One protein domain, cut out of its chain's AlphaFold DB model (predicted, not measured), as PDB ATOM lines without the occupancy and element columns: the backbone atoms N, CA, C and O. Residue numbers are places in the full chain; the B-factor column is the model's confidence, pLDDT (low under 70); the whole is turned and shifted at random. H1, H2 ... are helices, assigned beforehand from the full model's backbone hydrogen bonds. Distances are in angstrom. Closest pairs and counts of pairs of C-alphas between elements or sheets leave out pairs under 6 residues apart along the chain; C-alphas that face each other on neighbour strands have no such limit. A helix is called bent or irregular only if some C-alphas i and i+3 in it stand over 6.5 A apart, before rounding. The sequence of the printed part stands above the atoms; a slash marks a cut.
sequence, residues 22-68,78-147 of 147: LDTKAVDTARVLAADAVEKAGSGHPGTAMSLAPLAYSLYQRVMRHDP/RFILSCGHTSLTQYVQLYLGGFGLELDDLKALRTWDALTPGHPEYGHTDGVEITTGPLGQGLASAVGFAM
ATOM      1  N   LEU A  22     -65.441  34.954 -11.358       98.50
ATOM      2  CA  LEU A  22     -64.103  34.497 -11.718       98.50
ATOM      3  C   LEU A  22     -63.074  35.623 -11.578       98.50
ATOM      4  O   LEU A  22     -61.987  35.381 -11.054       98.50
ATOM      5  N   ASP A  23     -63.430  36.849 -11.958       98.69
ATOM      6  CA  ASP A  23     -62.556  38.022 -11.829       98.69
ATOM      7  C   ASP A  23     -62.286  38.326 -10.349       98.69
ATOM      8  O   ASP A  23     -61.144  38.537  -9.934       98.69
ATOM      9  N   THR A  24     -63.326  38.238  -9.513       98.50
ATOM     10  CA  THR A  24     -63.187  38.342  -8.052       98.50
ATOM     11  C   THR A  24     -62.240  37.273  -7.507       98.50
ATOM     12  O   THR A  24     -61.330  37.588  -6.739       98.50
ATOM     13  N   LYS A  25     -62.404  36.017  -7.938       98.69
ATOM     14  CA  LYS A  25     -61.551  34.905  -7.508       98.69
ATOM     15  C   LYS A  25     -60.103  35.071  -7.969       98.69
ATOM     16  O   LYS A  25     -59.197  34.737  -7.208       98.69
ATOM     17  N   ALA A  26     -59.869  35.587  -9.173       98.81
ATOM     18  CA  ALA A  26     -58.530  35.864  -9.685       98.81
ATOM     19  C   ALA A  26     -57.832  36.956  -8.860       98.81
ATOM     20  O   ALA A  26     -56.690  36.773  -8.438       98.81
ATOM     21  N   VAL A  27     -58.538  38.045  -8.539       98.88
ATOM     22  CA  VAL A  27     -58.033  39.104  -7.650       98.88
ATOM     23  C   VAL A  27     -57.729  38.569  -6.251       98.88
ATOM     24  O   VAL A  27     -56.662  38.849  -5.706       98.88
ATOM     25  N   ASP A  28     -58.632  37.782  -5.664       98.81
ATOM     26  CA  ASP A  28     -58.428  37.203  -4.332       98.81
ATOM     27  C   ASP A  28     -57.283  36.175  -4.327       98.81
ATOM     28  O   ASP A  28     -56.482  36.141  -3.395       98.81
ATOM     29  N   THR A  29     -57.121  35.413  -5.410       98.88
ATOM     30  CA  THR A  29     -55.981  34.503  -5.602       98.88
ATOM     31  C   THR A  29     -54.670  35.279  -5.696       98.88
ATOM     32  O   THR A  29     -53.693  34.898  -5.058       98.88
ATOM     33  N   ALA A  30     -54.642  36.403  -6.417       98.88
ATOM     34  CA  ALA A  30     -53.451  37.238  -6.506       98.88
ATOM     35  C   ALA A  30     -53.028  37.809  -5.141       98.88
ATOM     36  O   ALA A  30     -51.835  37.872  -4.839       98.88
ATOM     37  N   ARG A  31     -53.998  38.162  -4.285       98.88
ATOM     38  CA  ARG A  31     -53.743  38.591  -2.899       98.88
ATOM     39  C   ARG A  31     -53.079  37.490  -2.079       98.88
ATOM     40  O   ARG A  31     -52.078  37.752  -1.418       98.88
ATOM     41  N   VAL A  32     -53.636  36.281  -2.118       98.81
ATOM     42  CA  VAL A  32     -53.137  35.153  -1.319       98.81
ATOM     43  C   VAL A  32     -51.774  34.685  -1.826       98.81
ATOM     44  O   VAL A  32     -50.873  34.517  -1.014       98.81
ATOM     45  N   LEU A  33     -51.561  34.599  -3.145       98.88
ATOM     46  CA  LEU A  33     -50.245  34.282  -3.715       98.88
ATOM     47  C   LEU A  33     -49.169  35.273  -3.262       98.88
ATOM     48  O   LEU A  33     -48.057  34.862  -2.940       98.88
ATOM     49  N   ALA A  34     -49.492  36.568  -3.206       98.81
ATOM     50  CA  ALA A  34     -48.547  37.566  -2.726       98.81
ATOM     51  C   ALA A  34     -48.216  37.393  -1.231       98.81
ATOM     52  O   ALA A  34     -47.056  37.538  -0.846       98.81
ATOM     53  N   ALA A  35     -49.209  37.080  -0.395       98.81
ATOM     54  CA  ALA A  35     -48.993  36.818   1.026       98.81
ATOM     55  C   ALA A  35     -48.157  35.544   1.247       98.81
ATOM     56  O   ALA A  35     -47.127  35.602   1.918       98.81
ATOM     57  N   ASP A  36     -48.544  34.432   0.620       98.81
ATOM     58  CA  ASP A  36     -47.898  33.127   0.786       98.81
ATOM     59  C   ASP A  36     -46.460  33.114   0.254       98.81
ATOM     60  O   ASP A  36     -45.576  32.517   0.871       98.81
ATOM     61  N   ALA A  37     -46.195  33.789  -0.871       98.81
ATOM     62  CA  ALA A  37     -44.844  33.891  -1.420       98.81
ATOM     63  C   ALA A  37     -43.901  34.643  -0.467       98.81
ATOM     64  O   ALA A  37     -42.771  34.204  -0.245       98.81
ATOM     65  N   VAL A  38     -44.366  35.745   0.137       98.69
ATOM     66  CA  VAL A  38     -43.588  36.485   1.144       98.69
ATOM     67  C   VAL A  38     -43.374  35.652   2.401       98.69
ATOM     68  O   VAL A  38     -42.247  35.598   2.892       98.69
ATOM     69  N   GLU A  39     -44.427  35.010   2.910       98.69
ATOM     70  CA  GLU A  39     -44.350  34.169   4.107       98.69
ATOM     71  C   GLU A  39     -43.322  33.048   3.909       98.69
ATOM     72  O   GLU A  39     -42.426  32.861   4.731       98.69
ATOM     73  N   LYS A  40     -43.371  32.364   2.758       98.56
ATOM     74  CA  LYS A  40     -42.414  31.311   2.408       98.56
ATOM     75  C   LYS A  40     -40.977  31.826   2.285       98.56
ATOM     76  O   LYS A  40     -40.055  31.144   2.729       98.56
ATOM     77  N   ALA A  41     -40.775  32.994   1.681       98.25
ATOM     78  CA  ALA A  41     -39.453  33.602   1.549       98.25
ATOM     79  C   ALA A  41     -38.900  34.139   2.886       98.25
ATOM     80  O   ALA A  41     -37.721  34.485   2.972       98.25
ATOM     81  N   GLY A  42     -39.748  34.286   3.912       98.19
ATOM     82  CA  GLY A  42     -39.410  34.928   5.185       98.19
ATOM     83  C   GLY A  42     -39.090  36.426   5.066       98.19
ATOM     84  O   GLY A  42     -38.630  37.040   6.027       98.19
ATOM     85  N   SER A  43     -39.284  37.028   3.886       97.50
ATOM     86  CA  SER A  43     -39.036  38.447   3.618       97.50
ATOM     87  C   SER A  43     -39.770  38.921   2.360       97.50
ATOM     88  O   SER A  43     -39.947  38.168   1.405       97.50
ATOM     89  N   GLY A  44     -40.169  40.196   2.319       97.12
ATOM     90  CA  GLY A  44     -40.808  40.798   1.145       97.12
ATOM     91  C   GLY A  44     -41.857  41.853   1.495       97.12
ATOM     92  O   GLY A  44     -41.930  42.314   2.632       97.12
ATOM     93  N   HIS A  45     -42.662  42.249   0.504       98.25
ATOM     94  CA  HIS A  45     -43.637  43.342   0.627       98.25
ATOM     95  C   HIS A  45     -45.043  42.901   0.166       98.25
ATOM     96  O   HIS A  45     -45.419  43.147  -0.985       98.25
ATOM     97  N   PRO A  46     -45.846  42.267   1.041       97.94
ATOM     98  CA  PRO A  46     -47.130  41.686   0.649       97.94
ATOM     99  C   PRO A  46     -48.250  42.736   0.584       97.94
ATOM    100  O   PRO A  46     -49.108  42.674  -0.294       97.94
ATOM    101  N   GLY A  47     -48.222  43.744   1.465       98.31
ATOM    102  CA  GLY A  47     -49.336  44.682   1.654       98.31
ATOM    103  C   GLY A  47     -49.735  45.446   0.389       98.31
ATOM    104  O   GLY A  47     -50.906  45.436   0.011       98.31
ATOM    105  N   THR A  48     -48.767  46.059  -0.298       98.62
ATOM    106  CA  THR A  48     -49.021  46.788  -1.553       98.62
ATOM    107  C   THR A  48     -49.501  45.855  -2.669       98.62
ATOM    108  O   THR A  48     -50.397  46.220  -3.424       98.62
ATOM    109  N   ALA A  49     -48.973  44.627  -2.747       98.69
ATOM    110  CA  ALA A  49     -49.379  43.669  -3.776       98.69
ATOM    111  C   ALA A  49     -50.825  43.199  -3.577       98.69
ATOM    112  O   ALA A  49     -51.588  43.092  -4.535       98.69
ATOM    113  N   MET A  50     -51.240  43.003  -2.324       98.81
ATOM    114  CA  MET A  50     -52.619  42.650  -1.993       98.81
ATOM    115  C   MET A  50     -53.604  43.788  -2.297       98.81
ATOM    116  O   MET A  50     -54.704  43.548  -2.805       98.81
ATOM    117  N   SER A  51     -53.233  45.033  -1.983       98.38
ATOM    118  CA  SER A  51     -54.108  46.189  -2.203       98.38
ATOM    119  C   SER A  51     -54.214  46.566  -3.681       98.38
ATOM    120  O   SER A  51     -55.310  46.890  -4.138       98.38
ATOM    121  N   LEU A  52     -53.123  46.451  -4.446       98.75
ATOM    122  CA  LEU A  52     -53.098  46.731  -5.884       98.75
ATOM    123  C   LEU A  52     -53.544  45.556  -6.764       98.75
ATOM    124  O   LEU A  52     -53.708  45.759  -7.966       98.75
ATOM    125  N   ALA A  53     -53.808  44.367  -6.209       98.88
ATOM    126  CA  ALA A  53     -54.261  43.207  -6.980       98.88
ATOM    127  C   ALA A  53     -55.431  43.502  -7.953       98.88
ATOM    128  O   ALA A  53     -55.323  43.097  -9.109       98.88
ATOM    129  N   PRO A  54     -56.501  44.248  -7.580       98.69
ATOM    130  CA  PRO A  54     -57.567  44.600  -8.524       98.69
ATOM    131  C   PRO A  54     -57.093  45.488  -9.685       98.69
ATOM    132  O   PRO A  54     -57.537  45.310 -10.819       98.69
ATOM    133  N   LEU A  55     -56.184  46.434  -9.416       98.81
ATOM    134  CA  LEU A  55     -55.622  47.326 -10.434       98.81
ATOM    135  C   LEU A  55     -54.712  46.550 -11.388       98.81
ATOM    136  O   LEU A  55     -54.873  46.651 -12.600       98.81
ATOM    137  N   ALA A  56     -53.785  45.759 -10.848       98.88
ATOM    138  CA  ALA A  56     -52.856  44.961 -11.641       98.88
ATOM    139  C   ALA A  56     -53.598  43.941 -12.515       98.88
ATOM    140  O   ALA A  56     -53.325  43.853 -13.710       98.88
ATOM    141  N   TYR A  57     -54.597  43.256 -11.946       98.88
ATOM    142  CA  TYR A  57     -55.497  42.373 -12.685       98.88
ATOM    143  C   TYR A  57     -56.184  43.108 -13.841       98.88
ATOM    144  O   TYR A  57     -56.128  42.662 -14.983       98.88
ATOM    145  N   SER A  58     -56.778  44.273 -13.568       98.69
ATOM    146  CA  SER A  58     -57.472  45.053 -14.598       98.69
ATOM    147  C   SER A  58     -56.525  45.493 -15.715       98.69
ATOM    148  O   SER A  58     -56.875  45.394 -16.888       98.69
ATOM    149  N   LEU A  59     -55.309  45.931 -15.376       98.88
ATOM    150  CA  LEU A  59     -54.315  46.333 -16.368       98.88
ATOM    151  C   LEU A  59     -53.906  45.163 -17.267       98.88
ATOM    152  O   LEU A  59     -54.021  45.275 -18.483       98.88
ATOM    153  N   TYR A  60     -53.486  44.038 -16.688       98.81
ATOM    154  CA  TYR A  60     -52.974  42.901 -17.457       98.81
ATOM    155  C   TYR A  60     -54.063  42.144 -18.217       98.81
ATOM    156  O   TYR A  60     -53.844  41.744 -19.354       98.81
ATOM    157  N   GLN A  61     -55.231  41.934 -17.615       98.44
ATOM    158  CA  GLN A  61     -56.249  41.057 -18.199       98.44
ATOM    159  C   GLN A  61     -57.236  41.799 -19.104       98.44
ATOM    160  O   GLN A  61     -57.949  41.160 -19.874       98.44
ATOM    161  N   ARG A  62     -57.335  43.134 -18.993       98.19
ATOM    162  CA  ARG A  62     -58.438  43.890 -19.614       98.19
ATOM    163  C   ARG A  62     -58.014  45.149 -20.366       98.19
ATOM    164  O   ARG A  62     -58.713  45.532 -21.298       98.19
ATOM    165  N   VAL A  63     -56.929  45.814 -19.964       98.62
ATOM    166  CA  VAL A  63     -56.542  47.117 -20.542       98.62
ATOM    167  C   VAL A  63     -55.386  46.991 -21.525       98.62
ATOM    168  O   VAL A  63     -55.480  47.505 -22.634       98.62
ATOM    169  N   MET A  64     -54.294  46.348 -21.117       98.75
ATOM    170  CA  MET A  64     -53.063  46.335 -21.899       98.75
ATOM    171  C   MET A  64     -53.165  45.392 -23.091       98.75
ATOM    172  O   MET A  64     -53.644  44.261 -22.989       98.75
ATOM    173  N   ARG A  65     -52.645  45.847 -24.227       98.81
ATOM    174  CA  ARG A  65     -52.436  45.037 -25.416       98.81
ATOM    175  C   ARG A  65     -51.036  44.440 -25.380       98.81
ATOM    176  O   ARG A  65     -50.047  45.138 -25.550       98.81
ATOM    177  N   HIS A  66     -50.940  43.133 -25.208       98.69
ATOM    178  CA  HIS A  66     -49.681  42.402 -25.051       98.69
ATOM    179  C   HIS A  66     -49.867  40.933 -25.431       98.69
ATOM    180  O   HIS A  66     -51.000  40.460 -25.506       98.69
ATOM    181  N   ASP A  67     -48.764  40.237 -25.705       98.56
ATOM    182  CA  ASP A  67     -48.752  38.804 -26.004       98.56
ATOM    183  C   ASP A  67     -47.841  38.085 -24.995       98.56
ATOM    184  O   ASP A  67     -46.622  38.268 -25.048       98.56
ATOM    185  N   PRO A  68     -48.393  37.265 -24.083       98.19
ATOM    186  CA  PRO A  68     -47.598  36.483 -23.137       98.19
ATOM    187  C   PRO A  68     -46.613  35.515 -23.807       98.19
ATOM    188  O   PRO A  68     -45.618  35.135 -23.194       98.19
ATOM    189  N   ARG A  78     -46.478  48.984 -22.678       98.75
ATOM    190  CA  ARG A  78     -45.332  48.865 -21.765       98.75
ATOM    191  C   ARG A  78     -45.777  49.129 -20.329       98.75
ATOM    192  O   ARG A  78     -46.247  50.221 -20.018       98.75
ATOM    193  N   PHE A  79     -45.602  48.146 -19.448       98.88
ATOM    194  CA  PHE A  79     -45.897  48.279 -18.021       98.88
ATOM    195  C   PHE A  79     -44.621  48.499 -17.210       98.88
ATOM    196  O   PHE A  79     -43.698  47.686 -17.254       98.88
ATOM    197  N   ILE A  80     -44.585  49.572 -16.416       98.88
ATOM    198  CA  ILE A  80     -43.438  49.903 -15.563       98.88
ATOM    199  C   ILE A  80     -43.890  50.020 -14.108       98.88
ATOM    200  O   ILE A  80     -44.557  50.978 -13.712       98.88
ATOM    201  N   LEU A  81     -43.476  49.057 -13.281       98.81
ATOM    202  CA  LEU A  81     -43.741  49.064 -11.845       98.81
ATOM    203  C   LEU A  81     -42.744  49.972 -11.112       98.81
ATOM    204  O   LEU A  81     -41.772  49.509 -10.525       98.81
ATOM    205  N   SER A  82     -42.970  51.290 -11.114       98.75
ATOM    206  CA  SER A  82     -42.014  52.217 -10.482       98.75
ATOM    207  C   SER A  82     -41.830  51.988  -8.975       98.75
ATOM    208  O   SER A  82     -40.763  52.288  -8.437       98.75
ATOM    209  N   CYS A  83     -42.849  51.483  -8.280       98.50
ATOM    210  CA  CYS A  83     -42.767  51.057  -6.887       98.50
ATOM    211  C   CYS A  83     -42.210  49.626  -6.784       98.50
ATOM    212  O   CYS A  83     -42.856  48.741  -6.233       98.50
ATOM    213  N   GLY A  84     -40.992  49.399  -7.288       98.69
ATOM    214  CA  GLY A  84     -40.423  48.057  -7.479       98.69
ATOM    215  C   GLY A  84     -40.391  47.151  -6.238       98.69
ATOM    216  O   GLY A  84     -40.284  45.939  -6.376       98.69
ATOM    217  N   HIS A  85     -40.510  47.697  -5.020       98.62
ATOM    218  CA  HIS A  85     -40.596  46.898  -3.792       98.62
ATOM    219  C   HIS A  85     -41.776  45.913  -3.819       98.62
ATOM    220  O   HIS A  85     -41.699  44.845  -3.214       98.62
ATOM    221  N   THR A  86     -42.863  46.251  -4.524       98.69
ATOM    222  CA  THR A  86     -44.049  45.402  -4.659       98.69
ATOM    223  C   THR A  86     -43.977  44.495  -5.893       98.69
ATOM    224  O   THR A  86     -44.953  44.332  -6.617       98.69
ATOM    225  N   SER A  87     -42.815  43.884  -6.134       98.81
ATOM    226  CA  SER A  87     -42.536  43.045  -7.312       98.81
ATOM    227  C   SER A  87     -43.587  41.954  -7.567       98.81
ATOM    228  O   SER A  87     -43.972  41.719  -8.711       98.81
ATOM    229  N   LEU A  88     -44.159  41.375  -6.506       98.88
ATOM    230  CA  LEU A  88     -45.262  40.411  -6.593       98.88
ATOM    231  C   LEU A  88     -46.533  40.962  -7.258       98.88
ATOM    232  O   LEU A  88     -47.267  40.181  -7.855       98.88
ATOM    233  N   THR A  89     -46.775  42.280  -7.232       98.88
ATOM    234  CA  THR A  89     -47.851  42.914  -8.017       98.88
ATOM    235  C   THR A  89     -47.719  42.569  -9.499       98.88
ATOM    236  O   THR A  89     -48.726  42.354 -10.165       98.88
ATOM    237  N   GLN A  90     -46.486  42.503 -10.009       98.88
ATOM    238  CA  GLN A  90     -46.188  42.177 -11.400       98.88
ATOM    239  C   GLN A  90     -46.016  40.669 -11.603       98.88
ATOM    240  O   GLN A  90     -46.690  40.108 -12.460       98.88
ATOM    241  N   TYR A  91     -45.189  39.988 -10.801       98.94
ATOM    242  CA  TYR A  91     -44.904  38.556 -10.995       98.94
ATOM    243  C   TYR A  91     -46.155  37.680 -10.957       98.94
ATOM    244  O   TYR A  91     -46.285  36.755 -11.753       98.94
ATOM    245  N   VAL A  92     -47.113  37.994 -10.081       98.94
ATOM    246  CA  VAL A  92     -48.376  37.253 -10.026       98.94
ATOM    247  C   VAL A  92     -49.185  37.430 -11.313       98.94
ATOM    248  O   VAL A  92     -49.794  36.470 -11.772       98.94
ATOM    249  N   GLN A  93     -49.177  38.615 -11.932       98.94
ATOM    250  CA  GLN A  93     -49.858  38.819 -13.216       98.94
ATOM    251  C   GLN A  93     -49.132  38.133 -14.370       98.94
ATOM    252  O   GLN A  93     -49.789  37.610 -15.265       98.94
ATOM    253  N   LEU A  94     -47.800  38.087 -14.331       98.88
ATOM    254  CA  LEU A  94     -47.001  37.340 -15.299       98.88
ATOM    255  C   LEU A  94     -47.297  35.831 -15.214       98.88
ATOM    256  O   LEU A  94     -47.524  35.202 -16.243       98.88
ATOM    257  N   TYR A  95     -47.409  35.275 -14.004       98.88
ATOM    258  CA  TYR A  95     -47.857  33.893 -13.786       98.88
ATOM    259  C   TYR A  95     -49.291  33.664 -14.286       98.88
ATOM    260  O   TYR A  95     -49.531  32.805 -15.131       98.88
ATOM    261  N   LEU A  96     -50.259  34.464 -13.823       98.69
ATOM    262  CA  LEU A  96     -51.670  34.294 -14.197       98.69
ATOM    263  C   LEU A  96     -51.923  34.516 -15.696       98.69
ATOM    264  O   LEU A  96     -52.835  33.916 -16.257       98.69
ATOM    265  N   GLY A  97     -51.140  35.388 -16.333       98.25
ATOM    266  CA  GLY A  97     -51.228  35.704 -17.756       98.25
ATOM    267  C   GLY A  97     -50.453  34.751 -18.667       98.25
ATOM    268  O   GLY A  97     -50.558  34.891 -19.880       98.25
ATOM    269  N   GLY A  98     -49.688  33.799 -18.121       98.50
ATOM    270  CA  GLY A  98     -48.920  32.838 -18.915       98.50
ATOM    271  C   GLY A  98     -47.690  33.434 -19.605       98.50
ATOM    272  O   GLY A  98     -47.366  33.034 -20.718       98.50
ATOM    273  N   PHE A  99     -47.005  34.382 -18.955       98.62
ATOM    274  CA  PHE A  99     -45.768  35.020 -19.444       98.62
ATOM    275  C   PHE A  99     -44.509  34.156 -19.254       98.62
ATOM    276  O   PHE A  99     -43.398  34.632 -19.460       98.62
ATOM    277  N   GLY A 100     -44.671  32.901 -18.827       98.19
ATOM    278  CA  GLY A 100     -43.580  31.949 -18.606       98.19
ATOM    279  C   GLY A 100     -43.181  31.756 -17.142       98.19
ATOM    280  O   GLY A 100     -42.502  30.778 -16.850       98.19
ATOM    281  N   LEU A 101     -43.624  32.622 -16.222       98.62
ATOM    282  CA  LEU A 101     -43.514  32.332 -14.789       98.62
ATOM    283  C   LEU A 101     -44.499  31.236 -14.393       98.62
ATOM    284  O   LEU A 101     -45.678  31.304 -14.735       98.62
ATOM    285  N   GLU A 102     -44.026  30.297 -13.586       98.75
ATOM    286  CA  GLU A 102     -44.796  29.199 -13.021       98.75
ATOM    287  C   GLU A 102     -44.986  29.371 -11.506       98.75
ATOM    288  O   GLU A 102     -44.380  30.218 -10.843       98.75
ATOM    289  N   LEU A 103     -45.839  28.534 -10.910       98.81
ATOM    290  CA  LEU A 103     -46.100  28.593  -9.468       98.81
ATOM    291  C   LEU A 103     -44.825  28.371  -8.631       98.81
ATOM    292  O   LEU A 103     -44.694  28.930  -7.539       98.81
ATOM    293  N   ASP A 104     -43.895  27.553  -9.119       98.75
ATOM    294  CA  ASP A 104     -42.636  27.293  -8.421       98.75
ATOM    295  C   ASP A 104     -41.699  28.511  -8.423       98.75
ATOM    296  O   ASP A 104     -40.996  28.715  -7.432       98.75
ATOM    297  N   ASP A 105     -41.785  29.394  -9.422       98.88
ATOM    298  CA  ASP A 105     -41.059  30.667  -9.416       98.88
ATOM    299  C   ASP A 105     -41.581  31.603  -8.324       98.88
ATOM    300  O   ASP A 105     -40.801  32.240  -7.617       98.88
ATOM    301  N   LEU A 106     -42.901  31.662  -8.111       98.88
ATOM    302  CA  LEU A 106     -43.478  32.448  -7.012       98.88
ATOM    303  C   LEU A 106     -43.073  31.886  -5.642       98.88
ATOM    304  O   LEU A 106     -42.809  32.642  -4.708       98.88
ATOM    305  N   LYS A 107     -42.977  30.557  -5.517       98.69
ATOM    306  CA  LYS A 107     -42.486  29.890  -4.301       98.69
ATOM    307  C   LYS A 107     -40.998  30.137  -4.034       98.69
ATOM    308  O   LYS A 107     -40.582  29.968  -2.887       98.69
ATOM    309  N   ALA A 108     -40.222  30.458  -5.066       98.69
ATOM    310  CA  ALA A 108     -38.789  30.735  -5.004       98.69
ATOM    311  C   ALA A 108     -38.472  32.233  -4.832       98.69
ATOM    312  O   ALA A 108     -37.324  32.646  -4.972       98.69
ATOM    313  N   LEU A 109     -39.476  33.061  -4.514       98.88
ATOM    314  CA  LEU A 109     -39.310  34.495  -4.285       98.88
ATOM    315  C   LEU A 109     -38.058  34.801  -3.448       98.88
ATOM    316  O   LEU A 109     -37.916  34.319  -2.325       98.88
ATOM    317  N   ARG A 110     -37.188  35.675  -3.975       98.44
ATOM    318  CA  ARG A 110     -35.979  36.186  -3.292       98.44
ATOM    319  C   ARG A 110     -34.952  35.115  -2.905       98.44
ATOM    320  O   ARG A 110     -34.109  35.378  -2.047       98.44
ATOM    321  N   THR A 111     -34.974  33.944  -3.535       98.50
ATOM    322  CA  THR A 111     -33.887  32.969  -3.408       98.50
ATOM    323  C   THR A 111     -32.867  33.122  -4.531       98.50
ATOM    324  O   THR A 111     -33.117  33.776  -5.542       98.50
ATOM    325  N   TRP A 112     -31.698  32.516  -4.344       98.12
ATOM    326  CA  TRP A 112     -30.650  32.458  -5.360       98.12
ATOM    327  C   TRP A 112     -31.181  31.875  -6.684       98.12
ATOM    328  O   TRP A 112     -31.955  30.920  -6.651       98.12
ATOM    329  N   ASP A 113     -30.782  32.466  -7.814       96.56
ATOM    330  CA  ASP A 113     -31.169  32.116  -9.197       96.56
ATOM    331  C   ASP A 113     -32.677  32.121  -9.530       96.56
ATOM    332  O   ASP A 113     -33.058  31.803 -10.655       96.56
ATOM    333  N   ALA A 114     -33.554  32.517  -8.606       98.00
ATOM    334  CA  ALA A 114     -34.985  32.575  -8.880       98.00
ATOM    335  C   ALA A 114     -35.320  33.663  -9.910       98.00
ATOM    336  O   ALA A 114     -34.795  34.777  -9.840       98.00
ATOM    337  N   LEU A 115     -36.281  33.391 -10.798       98.69
ATOM    338  CA  LEU A 115     -36.829  34.373 -11.749       98.69
ATOM    339  C   LEU A 115     -37.699  35.450 -11.076       98.69
ATOM    340  O   LEU A 115     -38.284  36.294 -11.748       98.69
ATOM    341  N   THR A 116     -37.797  35.435  -9.748       98.81
ATOM    342  CA  THR A 116     -38.594  36.354  -8.927       98.81
ATOM    343  C   THR A 116     -37.717  37.049  -7.869       98.81
ATOM    344  O   THR A 116     -37.903  36.866  -6.658       98.81
ATOM    345  N   PRO A 117     -36.740  37.882  -8.284       98.75
ATOM    346  CA  PRO A 117     -35.923  38.652  -7.353       98.75
ATOM    347  C   PRO A 117     -36.756  39.665  -6.557       98.75
ATOM    348  O   PRO A 117     -37.904  39.992  -6.876       98.75
ATOM    349  N   GLY A 118     -36.169  40.192  -5.480       98.56
ATOM    350  CA  GLY A 118     -36.866  41.071  -4.536       98.56
ATOM    351  C   GLY A 118     -37.383  42.388  -5.116       98.56
ATOM    352  O   GLY A 118     -38.313  42.958  -4.548       98.56
ATOM    353  N   HIS A 119     -36.800  42.835  -6.225       98.81
ATOM    354  CA  HIS A 119     -37.284  43.909  -7.085       98.81
ATOM    355  C   HIS A 119     -37.244  43.410  -8.541       98.81
ATOM    356  O   HIS A 119     -36.429  42.533  -8.813       98.81
ATOM    357  N   PRO A 120     -38.078  43.921  -9.466       98.81
ATOM    358  CA  PRO A 120     -38.044  43.502 -10.865       98.81
ATOM    359  C   PRO A 120     -36.697  43.819 -11.511       98.81
ATOM    360  O   PRO A 120     -36.213  44.946 -11.385       98.81
ATOM    361  N   GLU A 121     -36.136  42.851 -12.234       98.81
ATOM    362  CA  GLU A 121     -34.865  42.976 -12.950       98.81
ATOM    363  C   GLU A 121     -35.067  42.722 -14.452       98.81
ATOM    364  O   GLU A 121     -35.544  41.665 -14.870       98.81
ATOM    365  N   TYR A 122     -34.720  43.716 -15.273       98.69
ATOM    366  CA  TYR A 122     -34.788  43.624 -16.730       98.69
ATOM    367  C   TYR A 122     -33.837  42.549 -17.259       98.69
ATOM    368  O   TYR A 122     -32.673  42.489 -16.867       98.69
ATOM    369  N   GLY A 123     -34.332  41.732 -18.191       97.50
ATOM    370  CA  GLY A 123     -33.567  40.648 -18.810       97.50
ATOM    371  C   GLY A 123     -33.441  39.387 -17.951       97.50
ATOM    372  O   GLY A 123     -32.984  38.373 -18.469       97.50
ATOM    373  N   HIS A 124     -33.867  39.435 -16.684       98.38
ATOM    374  CA  HIS A 124     -33.907  38.272 -15.794       98.38
ATOM    375  C   HIS A 124     -35.277  37.590 -15.807       98.38
ATOM    376  O   HIS A 124     -35.358  36.372 -15.906       98.38
ATOM    377  N   THR A 125     -36.358  38.373 -15.769       98.75
ATOM    378  CA  THR A 125     -37.739  37.873 -15.804       98.75
ATOM    379  C   THR A 125     -38.444  38.340 -17.075       98.75
ATOM    380  O   THR A 125     -38.514  39.544 -17.344       98.75
ATOM    381  N   ASP A 126     -39.017  37.413 -17.842       98.31
ATOM    382  CA  ASP A 126     -39.796  37.758 -19.033       98.31
ATOM    383  C   ASP A 126     -41.016  38.627 -18.675       98.31
ATOM    384  O   ASP A 126     -41.719  38.388 -17.695       98.31
ATOM    385  N   GLY A 127     -41.252  39.685 -19.459       98.25
ATOM    386  CA  GLY A 127     -42.317  40.666 -19.204       98.25
ATOM    387  C   GLY A 127     -41.959  41.786 -18.212       98.25
ATOM    388  O   GLY A 127     -42.794  42.652 -17.942       98.25
ATOM    389  N   VAL A 128     -40.727  41.826 -17.686       98.88
ATOM    390  CA  VAL A 128     -40.204  42.981 -16.934       98.88
ATOM    391  C   VAL A 128     -39.518  43.965 -17.885       98.88
ATOM    392  O   VAL A 128     -38.443  43.697 -18.413       98.88
ATOM    393  N   GLU A 129     -40.133  45.134 -18.081       98.69
ATOM    394  CA  GLU A 129     -39.672  46.150 -19.045       98.69
ATOM    395  C   GLU A 129     -38.406  46.903 -18.618       98.69
ATOM    396  O   GLU A 129     -37.643  47.372 -19.459       98.69
ATOM    397  N   ILE A 130     -38.189  47.058 -17.310       98.81
ATOM    398  CA  ILE A 130     -37.071  47.821 -16.751       98.81
ATOM    399  C   ILE A 130     -36.794  47.381 -15.311       98.81
ATOM    400  O   ILE A 130     -37.722  47.102 -14.548       98.81
ATOM    401  N   THR A 131     -35.517  47.371 -14.920       98.88
ATOM    402  CA  THR A 131     -35.127  47.181 -13.519       98.88
ATOM    403  C   THR A 131     -35.617  48.352 -12.672       98.88
ATOM    404  O   THR A 131     -35.306  49.512 -12.949       98.88
ATOM    405  N   THR A 132     -36.364  48.061 -11.610       98.88
ATOM    406  CA  THR A 132     -36.857  49.073 -10.661       98.88
ATOM    407  C   THR A 132     -36.485  48.701  -9.229       98.88
ATOM    408  O   THR A 132     -35.910  47.652  -8.973       98.88
ATOM    409  N   GLY A 133     -36.755  49.591  -8.275       98.12
ATOM    410  CA  GLY A 133     -36.383  49.419  -6.868       98.12
ATOM    411  C   GLY A 133     -35.997  50.754  -6.246       98.12
ATOM    412  O   GLY A 133     -36.689  51.208  -5.334       98.12
ATOM    413  N   PRO A 134     -34.995  51.461  -6.805       98.44
ATOM    414  CA  PRO A 134     -34.754  52.861  -6.479       98.44
ATOM    415  C   PRO A 134     -35.977  53.710  -6.858       98.44
ATOM    416  O   PRO A 134     -36.303  53.873  -8.037       98.44
ATOM    417  N   LEU A 135     -36.692  54.215  -5.850       98.19
ATOM    418  CA  LEU A 135     -37.937  54.960  -6.052       98.19
ATOM    419  C   LEU A 135     -37.722  56.171  -6.972       98.19
ATOM    420  O   LEU A 135     -36.702  56.854  -6.911       98.19
ATOM    421  N   GLY A 136     -38.706  56.423  -7.836       97.56
ATOM    422  CA  GLY A 136     -38.687  57.496  -8.833       97.56
ATOM    423  C   GLY A 136     -38.083  57.103 -10.186       97.56
ATOM    424  O   GLY A 136     -38.535  57.619 -11.204       97.56
ATOM    425  N   GLN A 137     -37.143  56.149 -10.235       98.69
ATOM    426  CA  GLN A 137     -36.446  55.798 -11.484       98.69
ATOM    427  C   GLN A 137     -37.365  55.160 -12.529       98.69
ATOM    428  O   GLN A 137     -37.297  55.519 -13.702       98.69
ATOM    429  N   GLY A 138     -38.258  54.254 -12.113       98.69
ATOM    430  CA  GLY A 138     -39.210  53.624 -13.032       98.69
ATOM    431  C   GLY A 138     -40.146  54.649 -13.676       98.69
ATOM    432  O   GLY A 138     -40.278  54.678 -14.893       98.69
ATOM    433  N   LEU A 139     -40.734  55.545 -12.877       98.69
ATOM    434  CA  LEU A 139     -41.627  56.593 -13.372       98.69
ATOM    435  C   LEU A 139     -40.899  57.577 -14.297       98.69
ATOM    436  O   LEU A 139     -41.416  57.898 -15.361       98.69
ATOM    437  N   ALA A 140     -39.699  58.031 -13.921       98.69
ATOM    438  CA  ALA A 140     -38.899  58.915 -14.768       98.69
ATOM    439  C   ALA A 140     -38.536  58.244 -16.101       98.69
ATOM    440  O   ALA A 140     -38.654  58.855 -17.159       98.69
ATOM    441  N   SER A 141     -38.164  56.963 -16.064       98.75
ATOM    442  CA  SER A 141     -37.836  56.198 -17.269       98.75
ATOM    443  C   SER A 141     -39.059  55.971 -18.154       98.75
ATOM    444  O   SER A 141     -38.936  56.041 -19.371       98.75
ATOM    445  N   ALA A 142     -40.246  55.769 -17.572       98.69
ATOM    446  CA  ALA A 142     -41.496  55.622 -18.318       98.69
ATOM    447  C   ALA A 142     -41.801  56.832 -19.214       98.69
ATOM    448  O   ALA A 142     -42.346  56.660 -20.301       98.69
ATOM    449  N   VAL A 143     -41.395  58.040 -18.801       98.75
ATOM    450  CA  VAL A 143     -41.465  59.234 -19.659       98.75
ATOM    451  C   VAL A 143     -40.608  59.043 -20.912       98.75
ATOM    452  O   VAL A 143     -41.076  59.326 -22.004       98.75
ATOM    453  N   GLY A 144     -39.397  58.497 -20.774       98.69
ATOM    454  CA  GLY A 144     -38.531  58.170 -21.909       98.69
ATOM    455  C   GLY A 144     -39.087  57.067 -22.818       98.69
ATOM    456  O   GLY A 144     -38.912  57.151 -24.024       98.69
ATOM    457  N   PHE A 145     -39.801  56.075 -22.273       98.06
ATOM    458  CA  PHE A 145     -40.511  55.068 -23.084       98.06
ATOM    459  C   PHE A 145     -41.648  55.670 -23.926       98.06
ATOM    460  O   PHE A 145     -42.038  55.069 -24.925       98.06
ATOM    461  N   ALA A 146     -42.206  56.809 -23.505       98.12
ATOM    462  CA  ALA A 146     -43.316  57.471 -24.182       98.12
ATOM    463  C   ALA A 146     -42.885  58.498 -25.250       98.12
ATOM    464  O   ALA A 146     -43.746  58.957 -26.001       98.12
ATOM    465  N   MET A 147     -41.603  58.887 -25.290       94.69
ATOM    466  CA  MET A 147     -41.033  59.848 -26.253       94.69
ATOM    467  C   MET A 147     -40.763  59.210 -27.616       94.69
ATOM    468  O   MET A 147     -40.969  59.926 -28.622       94.69
TER     469      MET A 147
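Overview. This is residues 22 to 68 and 78 to 147 of the 147 residues of a protein of Staphylococcus hominis (UniProt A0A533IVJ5). Three crossed helices, H1, H2 and H3, form a cluster: the long H1 runs along one side, H2 folds back on it as a helical hairpin, and the short H3 packs on both, near the middle of the whole. The small H4 packs on H1, while H5 lies at the far end, past the long link of residues 108 to 136, and touches no helix. You have 117 printed residues with five named helices, H1 to H5 in chain order, and no named strand; the class is all helix, with 62 residues in the helices. The whole is compact, with a radius of gyration of the C-alphas of 13.2 A, and spans 39 by 33 by 24 A.

Arrangement. Start at H1, residues 22 to 41, the longest helix. H2, residues 46 to 63, touches it, the closest C-alphas being those of Arg 31 and Met 50, 4.3 A apart; the two run opposite ways at a steep tilt of 39 degrees and form a helical hairpin. Near residue 53 look for a kink of 52 degrees in H2, which is irregular: C-alphas 51 and 54 are 7.4 A apart. H3, residues 88 to 96, touches residues 30 to 34 of H1 alone, closest at C-alphas 34 and 88, 5.8 A apart, at a steep tilt of 58 degrees, opposite ways. H3 also touches H2, closest at C-alphas 49 and 89, 4.6 A apart, at a steep tilt of 45 degrees, the same way. H4, residues 103 to 107, touches residues 33 to 41 of H1 alone, closest at C-alphas 37 and 107, 5.5 A apart. H3 and H4 only just touch, with 3 pairs of C-alphas within 8 A; the closest, those of Tyr 95 and Leu 103, are 7.1 A apart. H5, residues 137 to 146, is apart from the other four helices. In H1 and H4 every O i to N i+4 pair is within hydrogen-bond range; in H2 it is 12 of 14, in H3 4 of 5 and in H5 5 of 6.

Along the chain. Find C-alpha 22 at (-64.103, 34.497, -11.718); from there H1 runs 28.0 A to C-alpha 41. H2 begins at C-alpha 46, (-47.130, 41.686, 0.649), and covers 23.8 A. H3 covers 11.7 A, H4 6.4 A and H5 14.5 A, ending at C-alpha 146, (-43.316, 57.471, -24.182).

Size, cuts and confidence. The farthest C-alphas, those of Lys 40 and Met 147, are 40.5 A apart. Residues 69 to 77 are not printed, and C-alphas 68 and 78 stand 12.7 A apart across this cut, which falls in the link from H2 to H3. The link H1 to H2 is tight, H3 to H4 short, and H4 to H5 long, with 29 residues. The mean pLDDT of the printed part is 98.6, and no printed residue is under 70.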